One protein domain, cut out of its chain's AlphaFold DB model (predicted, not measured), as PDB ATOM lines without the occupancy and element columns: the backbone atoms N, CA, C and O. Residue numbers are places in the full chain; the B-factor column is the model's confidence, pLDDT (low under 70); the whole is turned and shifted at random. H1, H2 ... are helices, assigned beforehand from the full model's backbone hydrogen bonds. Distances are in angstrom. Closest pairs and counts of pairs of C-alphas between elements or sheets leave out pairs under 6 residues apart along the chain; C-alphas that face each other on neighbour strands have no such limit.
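Overview. This is residues 182 to 264 of the 418 residues of the protein "Homologous-pairing protein 2 homolog" of Capsicum baccatum (UniProt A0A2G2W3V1). A long, open, loose loop of chain: helix H1 runs along most of the length, the chain turns back at small H2 near its end, and a long link leads to H3, which runs back toward H1's beginning, residues 182 to 189 and 253 to 264 sticking out. The printed part has 83 residues with three named helices, H1, H2, H3 in chain order, and no named strand; the class is all helix. It is extended, radius of gyration of the C-alphas 19.1 A, a rod of 64 by 21 by 21 A.

Arrangement. H1, residues 183 to 216, and H3, residues 241 to 264, only just touch, with 3 pairs of C-alphas within 8 A, through residues 190 to 197 and 245 to 248 alone; the closest C-alphas, of Leu 197 and Ala 245, are 7.4 A apart. They run opposite ways at a shallow tilt of 34.5 degrees, only just short of steep. H2, residues 222 to 228, is close to but not clearly touching H1, about perpendicular at 75 degrees; the closest C-alphas, of Thr 215 and Pro 222, are 6.0 A apart. H2 and H3 are apart. Every O i to N i+4 pair is within hydrogen-bond range in H1 and H2, and 19 of 20 in H3.

Along the chain. H1 is 49.0 A long from C-alpha 183 at (173.410, 250.123, 186.594); H2 is 9.9 A; H3 is 35.5 A, ending at C-alpha 264 at (174.464, 229.768, 189.572).

Size, cuts and confidence. The C-alphas farthest apart, of Pro 219 and Met 264, are 63.9 A apart. The printed part has no cut. H1 to H2 is a tight link; H2 to H3, residues 229 to 240, is long. Residues 218 to 220, 222 to 225, 233 to 239 and 249 to 264 have pLDDT under 70.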
ATOM      1  N   SER A 182     173.923 253.992 189.482       73.06
ATOM      2  CA  SER A 182     172.868 253.191 188.866       73.06
ATOM      3  C   SER A 182     173.466 252.256 187.804       73.06
ATOM      4  O   SER A 182     174.391 252.644 187.080       73.06
ATOM      5  N   PRO A 183     172.971 251.012 187.668       73.06
ATOM      6  CA  PRO A 183     173.410 250.123 186.594       73.06
ATOM      7  C   PRO A 183     173.216 250.746 185.202       73.06
ATOM      8  O   PRO A 183     174.011 250.469 184.304       73.06
ATOM      9  N   GLU A 184     172.209 251.605 185.039       76.31
ATOM     10  CA  GLU A 184     171.919 252.325 183.797       76.31
ATOM     11  C   GLU A 184     172.998 253.368 183.487       76.31
ATOM     12  O   GLU A 184     173.596 253.327 182.411       76.31
ATOM     13  N   ASP A 185     173.346 254.211 184.462       79.88
ATOM     14  CA  ASP A 185     174.415 255.211 184.322       79.88
ATOM     15  C   ASP A 185     175.756 254.542 184.015       79.88
ATOM     16  O   ASP A 185     176.523 254.980 183.155       79.88
ATOM     17  N   ARG A 186     176.025 253.409 184.669       78.38
ATOM     18  CA  ARG A 186     177.234 252.626 184.417       78.38
ATOM     19  C   ARG A 186     177.269 252.064 182.993       78.38
ATOM     20  O   ARG A 186     178.340 252.000 182.393       78.38
ATOM     21  N   LEU A 187     176.135 251.619 182.453       81.88
ATOM     22  CA  LEU A 187     176.033 251.144 181.069       81.88
ATOM     23  C   LEU A 187     176.221 252.286 180.067       81.88
ATOM     24  O   LEU A 187     176.976 252.117 179.111       81.88
ATOM     25  N   ALA A 188     175.598 253.440 180.314       84.88
ATOM     26  CA  ALA A 188     175.727 254.621 179.468       84.88
ATOM     27  C   ALA A 188     177.185 255.101 179.392       84.88
ATOM     28  O   ALA A 188     177.728 255.266 178.299       84.88
ATOM     29  N   ILE A 189     177.859 255.227 180.541       85.56
ATOM     30  CA  ILE A 189     179.266 255.650 180.611       85.56
ATOM     31  C   ILE A 189     180.182 254.644 179.905       85.56
ATOM     32  O   ILE A 189     181.077 255.039 179.158       85.56
ATOM     33  N   GLU A 190     179.965 253.339 180.088       83.38
ATOM     34  CA  GLU A 190     180.747 252.320 179.382       83.38
ATOM     35  C   GLU A 190     180.523 252.349 177.861       83.38
ATOM     36  O   GLU A 190     181.472 252.137 177.101       83.38
ATOM     37  N   GLY A 191     179.295 252.638 177.418       83.31
ATOM     38  CA  GLY A 191     178.952 252.854 176.013       83.31
ATOM     39  C   GLY A 191     179.729 254.027 175.421       83.31
ATOM     40  O   GLY A 191     180.527 253.822 174.503       83.31
ATOM     41  N   LEU A 192     179.593 255.213 176.022       86.81
ATOM     42  CA  LEU A 192     180.295 256.437 175.616       86.81
ATOM     43  C   LEU A 192     181.814 256.244 175.583       86.81
ATOM     44  O   LEU A 192     182.480 256.602 174.611       86.81
ATOM     45  N   TYR A 193     182.369 255.614 176.617       85.69
ATOM     46  CA  TYR A 193     183.796 255.327 176.691       85.69
ATOM     47  C   TYR A 193     184.247 254.379 175.565       85.69
ATOM     48  O   TYR A 193     185.283 254.598 174.934       85.69
ATOM     49  N   SER A 194     183.456 253.350 175.245       82.12
ATOM     50  CA  SER A 194     183.765 252.424 174.148       82.12
ATOM     51  C   SER A 194     183.707 253.086 172.767       82.12
ATOM     52  O   SER A 194     184.563 252.820 171.916       82.12
ATOM     53  N   GLU A 195     182.744 253.980 172.554       85.56
ATOM     54  CA  GLU A 195     182.611 254.756 171.326       85.56
ATOM     55  C   GLU A 195     183.787 255.714 171.156       85.56
ATOM     56  O   GLU A 195     184.403 255.727 170.089       85.56
ATOM     57  N   ALA A 196     184.174 256.430 172.216       85.75
ATOM     58  CA  ALA A 196     185.330 257.321 172.211       85.75
ATOM     59  C   ALA A 196     186.631 256.578 171.853       85.75
ATOM     60  O   ALA A 196     187.394 257.033 170.995       85.75
ATOM     61  N   LEU A 197     186.866 255.385 172.420       84.44
ATOM     62  CA  LEU A 197     188.027 254.565 172.047       84.44
ATOM     63  C   LEU A 197     187.976 254.120 170.580       84.44
ATOM     64  O   LEU A 197     188.997 254.129 169.892       84.44
ATOM     65  N   ASN A 198     186.804 253.728 170.080       83.62
ATOM     66  CA  ASN A 198     186.645 253.317 168.686       83.62
ATOM     67  C   ASN A 198     186.872 254.485 167.717       83.62
ATOM     68  O   ASN A 198     187.526 254.302 166.686       83.62
ATOM     69  N   GLN A 199     186.380 255.678 168.059       85.81
ATOM     70  CA  GLN A 199     186.629 256.900 167.302       85.81
ATOM     71  C   GLN A 199     188.122 257.225 167.265       85.81
ATOM     72  O   GLN A 199     188.652 257.449 166.177       85.81
ATOM     73  N   ARG A 200     188.824 257.156 168.405       82.19
ATOM     74  CA  ARG A 200     190.281 257.349 168.463       82.19
ATOM     75  C   ARG A 200     191.023 256.353 167.571       82.19
ATOM     76  O   ARG A 200     191.770 256.789 166.705       82.19
ATOM     77  N   ARG A 201     190.734 255.043 167.656       83.44
ATOM     78  CA  ARG A 201     191.359 254.025 166.775       83.44
ATOM     79  C   ARG A 201     191.086 254.259 165.296       83.44
ATOM     80  O   ARG A 201     191.897 253.888 164.451       83.44
ATOM     81  N   ARG A 202     189.890 254.745 164.953       86.12
ATOM     82  CA  ARG A 202     189.527 255.024 163.560       86.12
ATOM     83  C   ARG A 202     190.290 256.240 163.047       86.12
ATOM     84  O   ARG A 202     190.817 256.171 161.945       86.12
ATOM     85  N   ARG A 203     190.363 257.311 163.840       85.75
ATOM     86  CA  ARG A 203     191.130 258.522 163.514       85.75
ATOM     87  C   ARG A 203     192.618 258.223 163.392       85.75
ATOM     88  O   ARG A 203     193.214 258.638 162.411       85.75
ATOM     89  N   GLU A 204     193.174 257.432 164.305       81.88
ATOM     90  CA  GLU A 204     194.578 257.022 164.251       81.88
ATOM     91  C   GLU A 204     194.888 256.209 162.989       81.88
ATOM     92  O   GLU A 204     195.868 256.494 162.312       81.88
ATOM     93  N   ARG A 205     194.030 255.250 162.613       85.38
ATOM     94  CA  ARG A 205     194.199 254.502 161.356       85.38
ATOM     95  C   ARG A 205     194.114 255.401 160.129       85.38
ATOM     96  O   ARG A 205     195.012 255.359 159.308       85.38
ATOM     97  N   MET A 206     193.090 256.253 160.039       85.44
ATOM     98  CA  MET A 206     192.960 257.189 158.913       85.44
ATOM     99  C   MET A 206     194.162 258.134 158.817       85.44
ATOM    100  O   MET A 206     194.625 258.419 157.720       85.44
ATOM    101  N   PHE A 207     194.673 258.604 159.956       86.69
ATOM    102  CA  PHE A 207     195.875 259.424 159.998       86.69
ATOM    103  C   PHE A 207     197.104 258.643 159.526       86.69
ATOM    104  O   PHE A 207     197.821 259.144 158.671       86.69
ATOM    105  N   ARG A 208     197.322 257.418 160.028       82.56
ATOM    106  CA  ARG A 208     198.438 256.556 159.610       82.56
ATOM    107  C   ARG A 208     198.383 256.231 158.119       82.56
ATOM    108  O   ARG A 208     199.386 256.405 157.452       82.56
ATOM    109  N   ASP A 209     197.217 255.878 157.580       87.56
ATOM    110  CA  ASP A 209     197.055 255.572 156.152       87.56
ATOM    111  C   ASP A 209     197.429 256.777 155.264       87.56
ATOM    112  O   ASP A 209     198.092 256.626 154.239       87.56
ATOM    113  N   VAL A 210     197.018 257.991 155.658       86.62
ATOM    114  CA  VAL A 210     197.368 259.236 154.947       86.62
ATOM    115  C   VAL A 210     198.843 259.581 155.138       86.62
ATOM    116  O   VAL A 210     199.504 259.982 154.184       86.62
ATOM    117  N   TRP A 211     199.356 259.425 156.356       83.31
ATOM    118  CA  TRP A 211     200.748 259.679 156.697       83.31
ATOM    119  C   TRP A 211     201.685 258.782 155.889       83.31
ATOM    120  O   TRP A 211     202.564 259.304 155.211       83.31
ATOM    121  N   ASP A 212     201.433 257.473 155.879       83.44
ATOM    122  CA  ASP A 212     202.223 256.477 155.157       83.44
ATOM    123  C   ASP A 212     202.206 256.768 153.647       83.44
ATOM    124  O   ASP A 212     203.258 256.836 153.015       83.44
ATOM    125  N   ALA A 213     201.035 257.082 153.077       86.44
ATOM    126  CA  ALA A 213     200.908 257.451 151.665       86.44
ATOM    127  C   ALA A 213     201.668 258.738 151.285       86.44
ATOM    128  O   ALA A 213     202.118 258.880 150.143       86.44
ATOM    129  N   ILE A 214     201.797 259.695 152.211       81.88
ATOM    130  CA  ILE A 214     202.585 260.917 152.004       81.88
ATOM    131  C   ILE A 214     204.073 260.606 152.141       81.88
ATOM    132  O   ILE A 214     204.853 261.015 151.280       81.88
ATOM    133  N   THR A 215     204.473 259.879 153.187       79.12
ATOM    134  CA  THR A 215     205.883 259.578 153.441       79.12
ATOM    135  C   THR A 215     206.479 258.674 152.368       79.12
ATOM    136  O   THR A 215     207.599 258.944 151.941       79.12
ATOM    137  N   ASP A 216     205.720 257.701 151.855       80.94
ATOM    138  CA  ASP A 216     206.145 256.791 150.780       80.94
ATOM    139  C   ASP A 216     206.357 257.514 149.442       80.94
ATOM    140  O   ASP A 216     207.203 257.124 148.638       80.94
ATOM    141  N   ASN A 217     205.616 258.601 149.211       75.62
ATOM    142  CA  ASN A 217     205.721 259.416 148.001       75.62
ATOM    143  C   ASN A 217     206.672 260.615 148.158       75.62
ATOM    144  O   ASN A 217     206.866 261.374 147.204       75.62
ATOM    145  N   SER A 218     207.260 260.813 149.341       67.69
ATOM    146  CA  SER A 218     208.129 261.953 149.634       67.69
ATOM    147  C   SER A 218     209.614 261.557 149.641       67.69
ATOM    148  O   SER A 218     209.969 260.490 150.131       67.69
ATOM    149  N   PRO A 219     210.526 262.420 149.157       60.53
ATOM    150  CA  PRO A 219     211.968 262.178 149.240       60.53
ATOM    151  C   PRO A 219     212.579 262.538 150.612       60.53
ATOM    152  O   PRO A 219     213.796 262.445 150.767       60.53
ATOM    153  N   LYS A 220     211.776 263.007 151.582       64.69
ATOM    154  CA  LYS A 220     212.235 263.430 152.919       64.69
ATOM    155  C   LYS A 220     212.161 262.268 153.917       64.69
ATOM    156  O   LYS A 220     211.297 261.404 153.814       64.69
ATOM    157  N   ASN A 221     213.035 262.273 154.926       70.06
ATOM    158  CA  ASN A 221     213.005 261.264 155.986       70.06
ATOM    159  C   ASN A 221     211.719 261.401 156.833       70.06
ATOM    160  O   ASN A 221     211.429 262.502 157.307       70.06
ATOM    161  N   PRO A 222     210.999 260.303 157.141       69.19
ATOM    162  CA  PRO A 222     209.747 260.344 157.910       69.19
ATOM    163  C   PRO A 222     209.868 261.022 159.283       69.19
ATOM    164  O   PRO A 222     208.915 261.613 159.777       69.19
ATOM    165  N   LYS A 223     211.055 260.955 159.902       69.06
ATOM    166  CA  LYS A 223     211.341 261.578 161.204       69.06
ATOM    167  C   LYS A 223     211.482 263.101 161.119       69.06
ATOM    168  O   LYS A 223     210.960 263.792 161.982       69.06
ATOM    169  N   GLU A 224     212.132 263.608 160.072       68.12
ATOM    170  CA  GLU A 224     212.262 265.054 159.822       68.12
ATOM    171  C   GLU A 224     210.908 265.649 159.420       68.12
ATOM    172  O   GLU A 224     210.532 266.725 159.873       68.12
ATOM    173  N   PHE A 225     210.125 264.901 158.634       69.88
ATOM    174  CA  PHE A 225     208.777 265.296 158.235       69.88
ATOM    175  C   PHE A 225     207.805 265.350 159.430       69.88
ATOM    176  O   PHE A 225     206.953 266.237 159.486       69.88
ATOM    177  N   LYS A 226     207.963 264.442 160.406       74.12
ATOM    178  CA  LYS A 226     207.209 264.416 161.673       74.12
ATOM    179  C   LYS A 226     207.462 265.664 162.523       74.12
ATOM    180  O   LYS A 226     206.507 266.257 163.019       74.12
ATOM    181  N   GLU A 227     208.726 266.060 162.662       76.69
ATOM    182  CA  GLU A 227     209.133 267.252 163.417       76.69
ATOM    183  C   GLU A 227     208.704 268.551 162.711       76.69
ATOM    184  O   GLU A 227     208.195 269.459 163.359       76.69
ATOM    185  N   GLU A 228     208.798 268.610 161.375       73.62
ATOM    186  CA  GLU A 228     208.340 269.750 160.559       73.62
ATOM    187  C   GLU A 228     206.817 269.981 160.661       73.62
ATOM    188  O   GLU A 228     206.371 271.127 160.654       73.62
ATOM    189  N   HIS A 229     206.021 268.910 160.785       73.00
ATOM    190  CA  HIS A 229     204.551 268.980 160.857       73.00
ATOM    191  C   HIS A 229     203.992 268.935 162.288       73.00
ATOM    192  O   HIS A 229     202.772 268.971 162.454       73.00
ATOM    193  N   GLY A 230     204.847 268.858 163.315       73.81
ATOM    194  CA  GLY A 230     204.429 268.853 164.722       73.81
ATOM    195  C   GLY A 230     203.540 267.666 165.106       73.81
ATOM    196  O   GLY A 230     202.648 267.803 165.940       73.81
ATOM    197  N   VAL A 231     203.730 266.508 164.467       76.56
ATOM    198  CA  VAL A 231     202.943 265.303 164.763       76.56
ATOM    199  C   VAL A 231     203.538 264.614 165.986       76.56
ATOM    200  O   VAL A 231     204.655 264.109 165.928       76.56
ATOM    201  N   GLU A 232     202.778 264.531 167.070       76.06
ATOM    202  CA  GLU A 232     203.168 263.837 168.302       76.06
ATOM    203  C   GLU A 232     202.486 262.462 168.375       76.06
ATOM    204  O   GLU A 232     201.292 262.335 168.097       76.06
ATOM    205  N   TYR A 233     203.234 261.413 168.730       67.00
ATOM    206  CA  TYR A 233     202.642 260.105 169.012       67.00
ATOM    207  C   TYR A 233     202.188 260.010 170.467       67.00
ATOM    208  O   TYR A 233     202.665 260.718 171.349       67.00
ATOM    209  N   ASP A 234     201.319 259.036 170.724       64.62
ATOM    210  CA  ASP A 234     200.853 258.671 172.063       64.62
ATOM    211  C   ASP A 234     202.004 258.463 173.071       64.62
ATOM    212  O   ASP A 234     201.864 258.787 174.251       64.62
ATOM    213  N   GLU A 235     203.158 257.977 172.607       64.62
ATOM    214  CA  GLU A 235     204.378 257.798 173.408       64.62
ATOM    215  C   GLU A 235     205.075 259.125 173.748       64.62
ATOM    216  O   GLU A 235     205.598 259.262 174.853       64.62
ATOM    217  N   ASP A 236     205.025 260.116 172.849       62.00
ATOM    218  CA  ASP A 236     205.611 261.450 173.045       62.00
ATOM    219  C   ASP A 236     204.795 262.269 174.069       62.00
ATOM    220  O   ASP A 236     205.347 263.072 174.818       62.00
ATOM    221  N   VAL A 237     203.484 262.001 174.161       60.31
ATOM    222  CA  VAL A 237     202.544 262.620 175.120       60.31
ATOM    223  C   VAL A 237     202.409 261.796 176.419       60.31
ATOM    224  O   VAL A 237     201.733 262.200 177.364       60.31
ATOM    225  N   GLY A 238     203.054 260.624 176.506       62.44
ATOM    226  CA  GLY A 238     203.033 259.759 177.694       62.44
ATOM    227  C   GLY A 238     201.702 259.031 177.944       62.44
ATOM    228  O   GLY A 238     201.421 258.614 179.070       62.44
ATOM    229  N   VAL A 239     200.863 258.863 176.918       69.31
ATOM    230  CA  VAL A 239     199.528 258.252 177.017       69.31
ATOM    231  C   VAL A 239     199.564 256.813 176.505       69.31
ATOM    232  O   VAL A 239     199.647 256.567 175.309       69.31
ATOM    233  N   ASN A 240     199.402 255.822 177.388       75.00
ATOM    234  CA  ASN A 240     199.321 254.418 176.968       75.00
ATOM    235  C   ASN A 240     197.884 254.012 176.598       75.00
ATOM    236  O   ASN A 240     197.083 253.667 177.470       75.00
ATOM    237  N   PHE A 241     197.566 253.978 175.303       70.44
ATOM    238  CA  PHE A 241     196.242 253.596 174.802       70.44
ATOM    239  C   PHE A 241     195.798 252.169 175.187       70.44
ATOM    240  O   PHE A 241     194.608 251.931 175.418       70.44
ATOM    241  N   GLN A 242     196.733 251.224 175.321       74.12
ATOM    242  CA  GLN A 242     196.413 249.840 175.682       74.12
ATOM    243  C   GLN A 242     195.812 249.752 177.093       74.12
ATOM    244  O   GLN A 242     194.832 249.039 177.303       74.12
ATOM    245  N   SER A 243     196.310 250.568 178.027       76.75
ATOM    246  CA  SER A 243     195.786 250.629 179.399       76.75
ATOM    247  C   SER A 243     194.302 251.033 179.449       76.75
ATOM    248  O   SER A 243     193.512 250.455 180.199       76.75
ATOM    249  N   PHE A 244     193.892 251.955 178.572       76.00
ATOM    250  CA  PHE A 244     192.508 252.410 178.433       76.00
ATOM    251  C   PHE A 244     191.597 251.344 177.814       76.00
ATOM    252  O   PHE A 244     190.430 251.224 178.203       76.00
ATOM    253  N   ALA A 245     192.118 250.548 176.879       76.06
ATOM    254  CA  ALA A 245     191.392 249.436 176.274       76.06
ATOM    255  C   ALA A 245     191.192 248.267 177.258       76.06
ATOM    256  O   ALA A 245     190.110 247.667 177.293       76.06
ATOM    257  N   ASP A 246     192.194 247.978 178.088       79.06
ATOM    258  CA  ASP A 246     192.158 246.884 179.061       79.06
ATOM    259  C   ASP A 246     191.128 247.136 180.174       79.06
ATOM    260  O   ASP A 246     190.431 246.208 180.599       79.06
ATOM    261  N   LEU A 247     190.920 248.398 180.575       75.94
ATOM    262  CA  LEU A 247     189.878 248.810 181.530       75.94
ATOM    263  C   LEU A 247     188.467 248.332 181.120       75.94
ATOM    264  O   LEU A 247     187.722 247.820 181.963       75.94
ATOM    265  N   ILE A 248     188.117 248.387 179.827       74.62
ATOM    266  CA  ILE A 248     186.828 247.870 179.320       74.62
ATOM    267  C   ILE A 248     186.773 246.347 179.410       74.62
ATOM    268  O   ILE A 248     185.743 245.771 179.776       74.62
ATOM    269  N   GLN A 249     187.867 245.667 179.067       68.75
ATOM    270  CA  GLN A 249     187.914 244.207 179.089       68.75
ATOM    271  C   GLN A 249     187.777 243.663 180.513       68.75
ATOM    272  O   GLN A 249     187.064 242.680 180.734       68.75
ATOM    273  N   HIS A 250     188.405 244.317 181.492       61.56
ATOM    274  CA  HIS A 250     188.245 243.987 182.906       61.56
ATOM    275  C   HIS A 250     186.812 244.237 183.397       61.56
ATOM    276  O   HIS A 250     186.275 243.404 184.134       61.56
ATOM    277  N   GLY A 251     186.162 245.315 182.943       62.00
ATOM    278  CA  GLY A 251     184.747 245.591 183.211       62.00
ATOM    279  C   GLY A 251     183.812 244.502 182.672       62.00
ATOM    280  O   GLY A 251     183.008 243.947 183.424       62.00
ATOM    281  N   LYS A 252     183.983 244.109 181.402       66.44
ATOM    282  CA  LYS A 252     183.198 243.045 180.750       66.44
ATOM    283  C   LYS A 252     183.405 241.677 181.407       66.44
ATOM    284  O   LYS A 252     182.433 241.008 181.738       66.44
ATOM    285  N   LYS A 253     184.654 241.279 181.688       60.94
ATOM    286  CA  LYS A 253     184.974 240.016 182.390       60.94
ATOM    287  C   LYS A 253     184.349 239.951 183.790       60.94
ATOM    288  O   LYS A 253     183.872 238.896 184.198       60.94
ATOM    289  N   ARG A 254     184.327 241.072 184.525       59.75
ATOM    290  CA  ARG A 254     183.655 241.162 185.834       59.75
ATOM    291  C   ARG A 254     182.137 241.006 185.712       59.75
ATOM    292  O   ARG A 254     181.564 240.313 186.547       59.75
ATOM    293  N   ARG A 255     181.509 241.578 184.679       61.41
ATOM    294  CA  ARG A 255     180.066 241.434 184.414       61.41
ATOM    295  C   ARG A 255     179.663 240.004 184.086       61.41
ATOM    296  O   ARG A 255     178.831 239.464 184.799       61.41
ATOM    297  N   TYR A 256     180.328 239.354 183.131       64.62
ATOM    298  CA  TYR A 256     180.045 237.948 182.810       64.62
ATOM    299  C   TYR A 256     180.235 237.031 184.023       64.62
ATOM    300  O   TYR A 256     179.460 236.104 184.232       64.62
ATOM    301  N   ARG A 257     181.235 237.309 184.872       53.38
ATOM    302  CA  ARG A 257     181.442 236.573 186.127       53.38
ATOM    303  C   ARG A 257     180.302 236.794 187.126       53.38
ATOM    304  O   ARG A 257     179.884 235.834 187.758       53.38
ATOM    305  N   LEU A 258     179.814 238.026 187.276       58.94
ATOM    306  CA  LEU A 258     178.672 238.359 188.138       58.94
ATOM    307  C   LEU A 258     177.369 237.734 187.624       58.94
ATOM    308  O   LEU A 258     176.665 237.113 188.408       58.94
ATOM    309  N   GLU A 259     177.087 237.827 186.324       62.91
ATOM    310  CA  GLU A 259     175.920 237.202 185.689       62.91
ATOM    311  C   GLU A 259     175.942 235.676 185.834       62.91
ATOM    312  O   GLU A 259     174.927 235.077 186.182       62.91
ATOM    313  N   LEU A 260     177.113 235.045 185.673       62.31
ATOM    314  CA  LEU A 260     177.286 233.610 185.903       62.31
ATOM    315  C   LEU A 260     177.051 233.241 187.378       62.31
ATOM    316  O   LEU A 260     176.354 232.275 187.659       62.31
ATOM    317  N   LEU A 261     177.586 234.014 188.329       53.38
ATOM    318  CA  LEU A 261     177.389 233.789 189.768       53.38
ATOM    319  C   LEU A 261     175.930 233.974 190.202       53.38
ATOM    320  O   LEU A 261     175.440 233.195 191.014       53.38
ATOM    321  N   ILE A 262     175.232 234.967 189.648       62.62
ATOM    322  CA  ILE A 262     173.800 235.187 189.887       62.62
ATOM    323  C   ILE A 262     172.993 234.028 189.287       62.62
ATOM    324  O   ILE A 262     172.147 233.457 189.970       62.62
ATOM    325  N   SER A 263     173.322 233.597 188.065       57.75
ATOM    326  CA  SER A 263     172.689 232.442 187.418       57.75
ATOM    327  C   SER A 263     172.951 231.121 188.154       57.75
ATOM    328  O   SER A 263     172.081 230.255 188.162       57.75
ATOM    329  N   MET A 264     174.125 230.947 188.767       50.28
ATOM    330  CA  MET A 264     174.464 229.768 189.572       50.28
ATOM    331  C   MET A 264     173.832 229.816 190.973       50.28
ATOM    332  O   MET A 264     173.515 228.769 191.529       50.28
TER     333      MET A 264